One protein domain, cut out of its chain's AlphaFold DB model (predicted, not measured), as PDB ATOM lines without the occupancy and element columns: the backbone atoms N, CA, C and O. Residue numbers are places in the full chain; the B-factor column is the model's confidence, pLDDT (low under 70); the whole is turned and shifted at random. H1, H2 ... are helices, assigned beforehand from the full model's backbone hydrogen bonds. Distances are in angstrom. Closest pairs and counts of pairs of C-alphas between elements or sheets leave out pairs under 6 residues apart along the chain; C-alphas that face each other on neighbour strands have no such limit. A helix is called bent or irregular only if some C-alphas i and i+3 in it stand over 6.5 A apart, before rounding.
ATOM      1  N   GLU A 169      55.558  91.056 124.255       96.81
ATOM      2  CA  GLU A 169      54.546  90.195 123.634       96.81
ATOM      3  C   GLU A 169      54.878  89.886 122.166       96.81
ATOM      4  O   GLU A 169      54.842  88.726 121.770       96.81
ATOM      5  N   GLU A 170      55.269  90.886 121.367       97.00
ATOM      6  CA  GLU A 170      55.676  90.673 119.963       97.00
ATOM      7  C   GLU A 170      56.926  89.792 119.849       97.00
ATOM      8  O   GLU A 170      57.067  88.999 118.915       97.00
ATOM      9  N   TRP A 171      57.854  89.938 120.795       96.75
ATOM     10  CA  TRP A 171      59.035  89.089 120.881       96.75
ATOM     11  C   TRP A 171      58.657  87.625 121.129       96.75
ATOM     12  O   TRP A 171      59.156  86.739 120.431       96.75
ATOM     13  N   ASP A 172      57.769  87.375 122.092       96.00
ATOM     14  CA  ASP A 172      57.281  86.033 122.416       96.00
ATOM     15  C   ASP A 172      56.460  85.431 121.267       96.00
ATOM     16  O   ASP A 172      56.671  84.278 120.894       96.00
ATOM     17  N   GLU A 173      55.615  86.223 120.603       95.62
ATOM     18  CA  GLU A 173      54.838  85.766 119.447       95.62
ATOM     19  C   GLU A 173      55.744  85.242 118.320       95.62
ATOM     20  O   GLU A 173      55.457  84.213 117.706       95.62
ATOM     21  N   VAL A 174      56.868  85.918 118.056       95.44
ATOM     22  CA  VAL A 174      57.776  85.526 116.969       95.44
ATOM     23  C   VAL A 174      58.768  84.445 117.382       95.44
ATOM     24  O   VAL A 174      59.019  83.523 116.602       95.44
ATOM     25  N   LEU A 175      59.375  84.552 118.565       96.19
ATOM     26  CA  LEU A 175      60.463  83.661 118.985       96.19
ATOM     27  C   LEU A 175      60.030  82.573 119.970       96.19
ATOM     28  O   LEU A 175      60.668  81.521 120.010       96.19
ATOM     29  N   GLY A 176      58.947  82.779 120.714       92.00
ATOM     30  CA  GLY A 176      58.305  81.745 121.526       92.00
ATOM     31  C   GLY A 176      57.635  80.679 120.660       92.00
ATOM     32  O   GLY A 176      57.740  79.495 120.965       92.00
ATOM     33  N   ALA A 177      57.062  81.072 119.515       90.19
ATOM     34  CA  ALA A 177      56.498  80.143 118.530       90.19
ATOM     35  C   ALA A 177      57.552  79.346 117.734       90.19
ATOM     36  O   ALA A 177      57.209  78.390 117.036       90.19
ATOM     37  N   ALA A 178      58.827  79.740 117.792       92.44
ATOM     38  CA  ALA A 178      59.903  79.022 117.123       92.44
ATOM     39  C   ALA A 178      60.376  77.830 117.969       92.44
ATOM     40  O   ALA A 178      60.698  77.981 119.148       92.44
ATOM     41  N   GLU A 179      60.484  76.665 117.328       90.00
ATOM     42  CA  GLU A 179      61.030  75.448 117.938       90.00
ATOM     43  C   GLU A 179      62.455  75.671 118.489       90.00
ATOM     44  O   GLU A 179      63.246  76.414 117.881       90.00
ATOM     45  N   PRO A 180      62.839  74.981 119.580       87.19
ATOM     46  CA  PRO A 180      64.219  74.967 120.050       87.19
ATOM     47  C   PRO A 180      65.209  74.601 118.926       87.19
ATOM     48  O   PRO A 180      65.006  73.663 118.152       87.19
ATOM     49  N   GLY A 181      66.288  75.369 118.808       90.94
ATOM     50  CA  GLY A 181      67.310  75.291 117.764       90.94
ATOM     51  C   GLY A 181      66.974  76.066 116.485       90.94
ATOM     52  O   GLY A 181      67.793  76.113 115.566       90.94
ATOM     53  N   GLN A 182      65.779  76.662 116.378       95.81
ATOM     54  CA  GLN A 182      65.379  77.501 115.238       95.81
ATOM     55  C   GLN A 182      65.288  78.992 115.581       95.81
ATOM     56  O   GLN A 182      65.043  79.809 114.684       95.81
ATOM     57  N   ARG A 183      65.507  79.392 116.838       96.81
ATOM     58  CA  ARG A 183      65.335  80.787 117.271       96.81
ATOM     59  C   ARG A 183      66.407  81.698 116.711       96.81
ATOM     60  O   ARG A 183      66.065  82.781 116.254       96.81
ATOM     61  N   VAL A 184      67.665  81.257 116.624       97.38
ATOM     62  CA  VAL A 184      68.726  82.031 115.943       97.38
ATOM     63  C   VAL A 184      68.348  82.339 114.493       97.38
ATOM     64  O   VAL A 184      68.441  83.485 114.048       97.38
ATOM     65  N   ARG A 185      67.883  81.330 113.749       96.44
ATOM     66  CA  ARG A 185      67.463  81.502 112.353       96.44
ATOM     67  C   ARG A 185      66.259  82.435 112.243       96.44
ATOM     68  O   ARG A 185      66.240  83.296 111.364       96.44
ATOM     69  N   THR A 186      65.275  82.263 113.121       97.00
ATOM     70  CA  THR A 186      64.059  83.085 113.143       97.00
ATOM     71  C   THR A 186      64.393  84.535 113.484       97.00
ATOM     72  O   THR A 186      63.968  85.431 112.764       97.00
ATOM     73  N   TYR A 187      65.244  84.767 114.486       97.75
ATOM     74  CA  TYR A 187      65.738  86.087 114.873       97.75
ATOM     75  C   TYR A 187      66.405  86.811 113.700       97.75
ATOM     76  O   TYR A 187      65.945  87.879 113.306       97.75
ATOM     77  N   VAL A 188      67.401  86.192 113.057       97.00
ATOM     78  CA  VAL A 188      68.098  86.784 111.896       97.00
ATOM     79  C   VAL A 188      67.160  87.022 110.704       97.00
ATOM     80  O   VAL A 188      67.358  87.960 109.934       97.00
ATOM     81  N   GLY A 189      66.155  86.166 110.517       95.94
ATOM     82  CA  GLY A 189      65.237  86.248 109.382       95.94
ATOM     83  C   GLY A 189      64.057  87.202 109.567       95.94
ATOM     84  O   GLY A 189      63.485  87.628 108.566       95.94
ATOM     85  N   ARG A 190      63.661  87.505 110.809       96.62
ATOM     86  CA  ARG A 190      62.386  88.181 111.113       96.62
ATOM     87  C   ARG A 190      62.529  89.441 111.947       96.62
ATOM     88  O   ARG A 190      61.644  90.281 111.862       96.62
ATOM     89  N   ILE A 191      63.588  89.574 112.737       97.50
ATOM     90  CA  ILE A 191      63.755  90.698 113.658       97.50
ATOM     91  C   ILE A 191      64.729  91.702 113.054       97.50
ATOM     92  O   ILE A 191      65.809  91.339 112.587       97.50
ATOM     93  N   ALA A 192      64.341  92.970 113.043       96.56
ATOM     94  CA  ALA A 192      65.190  94.046 112.571       96.56
ATOM     95  C   ALA A 192      66.442  94.170 113.442       96.56
ATOM     96  O   ALA A 192      66.434  93.837 114.629       96.56
ATOM     97  N   TRP A 193      67.523  94.661 112.841       96.06
ATOM     98  CA  TRP A 193      68.850  94.824 113.437       96.06
ATOM     99  C   TRP A 193      69.574  93.511 113.752       96.06
ATOM    100  O   TRP A 193      70.745  93.516 114.143       96.06
ATOM    101  N   ALA A 194      68.908  92.375 113.547       97.06
ATOM    102  CA  ALA A 194      69.487  91.065 113.740       97.06
ATOM    103  C   ALA A 194      70.544  90.765 112.676       97.06
ATOM    104  O   ALA A 194      70.391  91.033 111.479       97.06
ATOM    105  N   SER A 195      71.627  90.136 113.110       96.44
ATOM    106  CA  SER A 195      72.662  89.648 112.212       96.44
ATOM    107  C   SER A 195      73.288  88.373 112.762       96.44
ATOM    108  O   SER A 195      73.224  88.111 113.966       96.44
ATOM    109  N   PRO A 196      73.970  87.584 111.917       95.94
ATOM    110  CA  PRO A 196      74.759  86.464 112.407       95.94
ATOM    111  C   PRO A 196      75.828  86.857 113.435       95.94
ATOM    112  O   PRO A 196      76.293  85.973 114.138       95.94
ATOM    113  N   ILE A 197      76.238  88.134 113.511       96.69
ATOM    114  CA  ILE A 197      77.236  88.625 114.475       96.69
ATOM    115  C   ILE A 197      76.614  88.764 115.867       96.69
ATOM    116  O   ILE A 197      77.201  88.308 116.843       96.69
ATOM    117  N   ASN A 198      75.426  89.367 115.966       97.69
ATOM    118  CA  ASN A 198      74.783  89.634 117.254       97.69
ATOM    119  C   ASN A 198      73.825  88.527 117.725       97.69
ATOM    120  O   ASN A 198      73.482  88.483 118.906       97.69
ATOM    121  N   ALA A 199      73.436  87.596 116.849       97.69
ATOM    122  CA  ALA A 199      72.506  86.524 117.195       97.69
ATOM    123  C   ALA A 199      72.975  85.620 118.353       97.69
ATOM    124  O   ALA A 199      72.149  85.350 119.228       97.69
ATOM    125  N   PRO A 200      74.252  85.186 118.439       96.06
ATOM    126  CA  PRO A 200      74.708  84.378 119.570       96.06
ATOM    127  C   PRO A 200      74.609  85.114 120.910       96.06
ATOM    128  O   PRO A 200      74.247  84.503 121.910       96.06
ATOM    129  N   TYR A 201      74.881  86.423 120.918       97.19
ATOM    130  CA  TYR A 201      74.751  87.265 122.106       97.19
ATOM    131  C   TYR A 201      73.289  87.405 122.532       97.19
ATOM    132  O   TYR A 201      72.952  87.156 123.686       97.19
ATOM    133  N   VAL A 202      72.403  87.769 121.602       98.06
ATOM    134  CA  VAL A 202      70.991  88.010 121.921       98.06
ATOM    135  C   VAL A 202      70.293  86.713 122.313       98.06
ATOM    136  O   VAL A 202      69.774  86.602 123.423       98.06
ATOM    137  N   ILE A 203      70.314  85.708 121.438       98.12
ATOM    138  CA  ILE A 203      69.553  84.475 121.646       98.12
ATOM    139  C   ILE A 203      70.218  83.609 122.718       98.12
ATOM    140  O   ILE A 203      69.569  83.255 123.701       98.12
ATOM    141  N   GLY A 204      71.519  83.333 122.600       95.81
ATOM    142  CA  GLY A 204      72.266  82.555 123.590       95.81
ATOM    143  C   GLY A 204      71.555  81.251 123.983       95.81
ATOM    144  O   GLY A 204      71.115  80.484 123.128       95.81
ATOM    145  N   ALA A 205      71.395  81.026 125.289       96.69
ATOM    146  CA  ALA A 205      70.722  79.842 125.832       96.69
ATOM    147  C   ALA A 205      69.236  79.728 125.440       96.69
ATOM    148  O   ALA A 205      68.687  78.625 125.470       96.69
ATOM    149  N   ALA A 206      68.593  80.832 125.038       96.94
ATOM    150  CA  ALA A 206      67.202  80.813 124.603       96.94
ATOM    151  C   ALA A 206      67.002  80.001 123.326       96.94
ATOM    152  O   ALA A 206      65.879  79.601 123.060       96.94
ATOM    153  N   ASP A 207      68.060  79.698 122.563       97.00
ATOM    154  CA  ASP A 207      67.927  78.814 121.405       97.00
ATOM    155  C   ASP A 207      67.497  77.403 121.824       97.00
ATOM    156  O   ASP A 207      66.806  76.738 121.071       97.00
ATOM    157  N   VAL A 208      67.835  76.957 123.037       95.31
ATOM    158  CA  VAL A 208      67.531  75.596 123.518       95.31
ATOM    159  C   VAL A 208      66.530  75.597 124.676       95.31
ATOM    160  O   VAL A 208      65.804  74.623 124.864       95.31
ATOM    161  N   HIS A 209      66.479  76.674 125.463       95.25
ATOM    162  CA  HIS A 209      65.709  76.727 126.703       95.25
ATOM    163  C   HIS A 209      64.711  77.886 126.709       95.25
ATOM    164  O   HIS A 209      65.100  79.047 126.804       95.25
ATOM    165  N   ASP A 210      63.417  77.568 126.703       93.25
ATOM    166  CA  ASP A 210      62.326  78.558 126.689       93.25
ATOM    167  C   ASP A 210      62.380  79.508 127.889       93.25
ATOM    168  O   ASP A 210      62.145  80.706 127.755       93.25
ATOM    169  N   ALA A 211      62.792  79.003 129.056       95.50
ATOM    170  CA  ALA A 211      62.953  79.807 130.267       95.50
ATOM    171  C   ALA A 211      63.978  80.952 130.118       95.50
ATOM    172  O   ALA A 211      63.942  81.894 130.903       95.50
ATOM    173  N   ALA A 212      64.876  80.891 129.126       96.88
ATOM    174  CA  ALA A 212      65.859  81.936 128.844       96.88
ATOM    175  C   ALA A 212      65.372  82.981 127.815       96.88
ATOM    176  O   ALA A 212      66.098  83.936 127.527       96.88
ATOM    177  N   LEU A 213      64.165  82.823 127.253       96.25
ATOM    178  CA  LEU A 213      63.608  83.744 126.258       96.25
ATOM    179  C   LEU A 213      63.387  85.176 126.793       96.25
ATOM    180  O   LEU A 213      63.722  86.113 126.061       96.25
ATOM    181  N   PRO A 214      62.931  85.389 128.047       97.56
ATOM    182  CA  PRO A 214      62.848  86.733 128.623       97.56
ATOM    183  C   PRO A 214      64.212  87.431 128.714       97.56
ATOM    184  O   PRO A 214      64.335  88.605 128.368       97.56
ATOM    185  N   ASP A 215      65.270  86.710 129.091       98.12
ATOM    186  CA  ASP A 215      66.621  87.281 129.143       98.12
ATOM    187  C   ASP A 215      67.152  87.620 127.743       98.12
ATOM    188  O   ASP A 215      67.895  88.588 127.571       98.12
ATOM    189  N   ALA A 216      66.775  86.839 126.723       98.06
ATOM    190  CA  ALA A 216      67.104  87.146 125.334       98.06
ATOM    191  C   ALA A 216      66.428  88.436 124.853       98.06
ATOM    192  O   ALA A 216      67.079  89.244 124.187       98.06
ATOM    193  N   TYR A 217      65.175  88.674 125.256       98.25
ATOM    194  CA  TYR A 217      64.498  89.945 124.997       98.25
ATOM    195  C   TYR A 217      65.257  91.118 125.628       98.25
ATOM    196  O   TYR A 217      65.550  92.096 124.945       98.25
ATOM    197  N   LEU A 218      65.671  91.006 126.896       98.19
ATOM    198  CA  LEU A 218      66.444  92.063 127.562       98.19
ATOM    199  C   LEU A 218      67.774  92.354 126.849       98.19
ATOM    200  O   LEU A 218      68.151  93.520 126.699       98.19
ATOM    201  N   ARG A 219      68.467  91.319 126.354       98.06
ATOM    202  CA  ARG A 219      69.681  91.493 125.535       98.06
ATOM    203  C   ARG A 219      69.385  92.166 124.197       98.06
ATOM    204  O   ARG A 219      70.168  93.013 123.780       98.06
ATOM    205  N   TYR A 220      68.266  91.846 123.548       97.94
ATOM    206  CA  TYR A 220      67.810  92.543 122.342       97.94
ATOM    207  C   TYR A 220      67.533  94.028 122.615       97.94
ATOM    208  O   TYR A 220      68.045  94.885 121.892       97.94
ATOM    209  N   VAL A 221      66.804  94.352 123.687       97.81
ATOM    210  CA  VAL A 221      66.535  95.744 124.082       97.81
ATOM    211  C   VAL A 221      67.841  96.495 124.336       97.81
ATOM    212  O   VAL A 221      68.059  97.566 123.768       97.81
ATOM    213  N   SER A 222      68.754  95.905 125.112       96.62
ATOM    214  CA  SER A 222      70.071  96.492 125.375       96.62
ATOM    215  C   SER A 222      70.908  96.656 124.104       96.62
ATOM    216  O   SER A 222      71.648  97.628 123.980       96.62
ATOM    217  N   LEU A 223      70.817  95.725 123.154       97.12
ATOM    218  CA  LEU A 223      71.524  95.814 121.881       97.12
ATOM    219  C   LEU A 223      70.995  96.986 121.041       97.12
ATOM    220  O   LEU A 223      71.777  97.788 120.523       97.12
ATOM    221  N   VAL A 224      69.673  97.100 120.903       95.81
ATOM    222  CA  VAL A 224      69.051  98.071 119.998       95.81
ATOM    223  C   VAL A 224      69.035  99.474 120.594       95.81
ATOM    224  O   VAL A 224      69.413 100.402 119.879       95.81
ATOM    225  N   ASP A 225      68.685  99.636 121.868       94.81
ATOM    226  CA  ASP A 225      68.433 100.943 122.504       94.81
ATOM    227  C   ASP A 225      69.369 101.253 123.689       94.81
ATOM    228  O   ASP A 225      69.363 102.349 124.242       94.81
ATOM    229  N   GLY A 226      70.221 100.302 124.077       95.06
ATOM    230  CA  GLY A 226      71.196 100.515 125.142       95.06
ATOM    231  C   GLY A 226      72.342 101.465 124.763       95.06
ATOM    232  O   GLY A 226      72.520 101.830 123.593       95.06
TER     233      GLY A 226
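What this domain is: This is residues 169 to 226 of the 273 residues of an uncharacterized protein of Candidatus Cloacimonetes bacterium (UniProt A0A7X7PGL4). Picture a small, compact cluster of four helices: H3 and the longer H4 lie side by side as a helical hairpin, H2 crosses H3 at a steep angle, and H1 sits away from H3, with its end against the beginning of H2. H4, the longest helix, runs along the long dimension of the domain. The printed part has 58 residues, with H1, H2, H3 and H4 in that order along the chain and no named strand, and its class is all helix. It is compact, with a radius of gyration of the C-alphas of 9.8 A, and rounded, with spans of 26 by 19 by 19 A.

Where its parts are: Find C-alpha 169 at (54.546, 90.195, 123.634); from there H1 runs through residues 169 to 175, 10.0 A from first to last C-alpha. Go on to C-alpha 183 at (65.335, 80.787, 117.271), where H2 begins; it holds residues 183 to 190 and is 10.1 A long. Next comes H3, residues 199 to 207, 9.9 A long; it is irregular, with C-alphas 202 and 205 standing 9.1 A apart. H4, residues 210 to 225, is 23.6 A long and ends with C-alpha 225 at (68.433, 100.943, 122.504); it too is irregular, with C-alphas 211 and 214 standing 7.1 A apart.

How they stand to each other: Start with H1, which touches H2; their closest C-alphas, those of Leu 175 and Arg 183, are 5.9 A apart. These two run opposite ways at a steep tilt of 69 degrees, only just short of about perpendicular. H2 touches H3, closest at the C-alphas of Arg 183 and Asp 207, 5.3 A apart, and they run opposite ways at a steep tilt of 50 degrees. H3 and H4 form a hairpin: they touch, with the C-alphas of Ala 206 and Ala 212 closest at 4.6 A, and run opposite ways at a shallow tilt of 16 degrees. Look back to H1, which H4 only just touches, with 3 pairs of C-alphas within 8 A and with its residues 213 to 217 alone; the closest C-alphas are those of Trp 171 and Tyr 217, 6.9 A apart. The lines of H1 and H4 stand at 70.2 degrees, only just about perpendicular. The helix packing is mostly crossed, with one shallow tilt among these four pairs. H1 and H3 are apart, and so are H2 and H4. In H1 and H2 every O i to N i+4 pair is within hydrogen-bond range; in H4 10 of 12 are, and in H3 2 of 5, beside 3 of 6 O i to N i+3 pairs.

The domain as a whole: Look for the two C-alphas farthest apart at Glu 179 and Gly 226, 28.0 A from each other. The printed part has no cut; the link from H3 to H4 is tight, and those from H1 to H2 and from H2 to H3 are short. The mean pLDDT of the printed part is 96.0, and no printed residue is under 70.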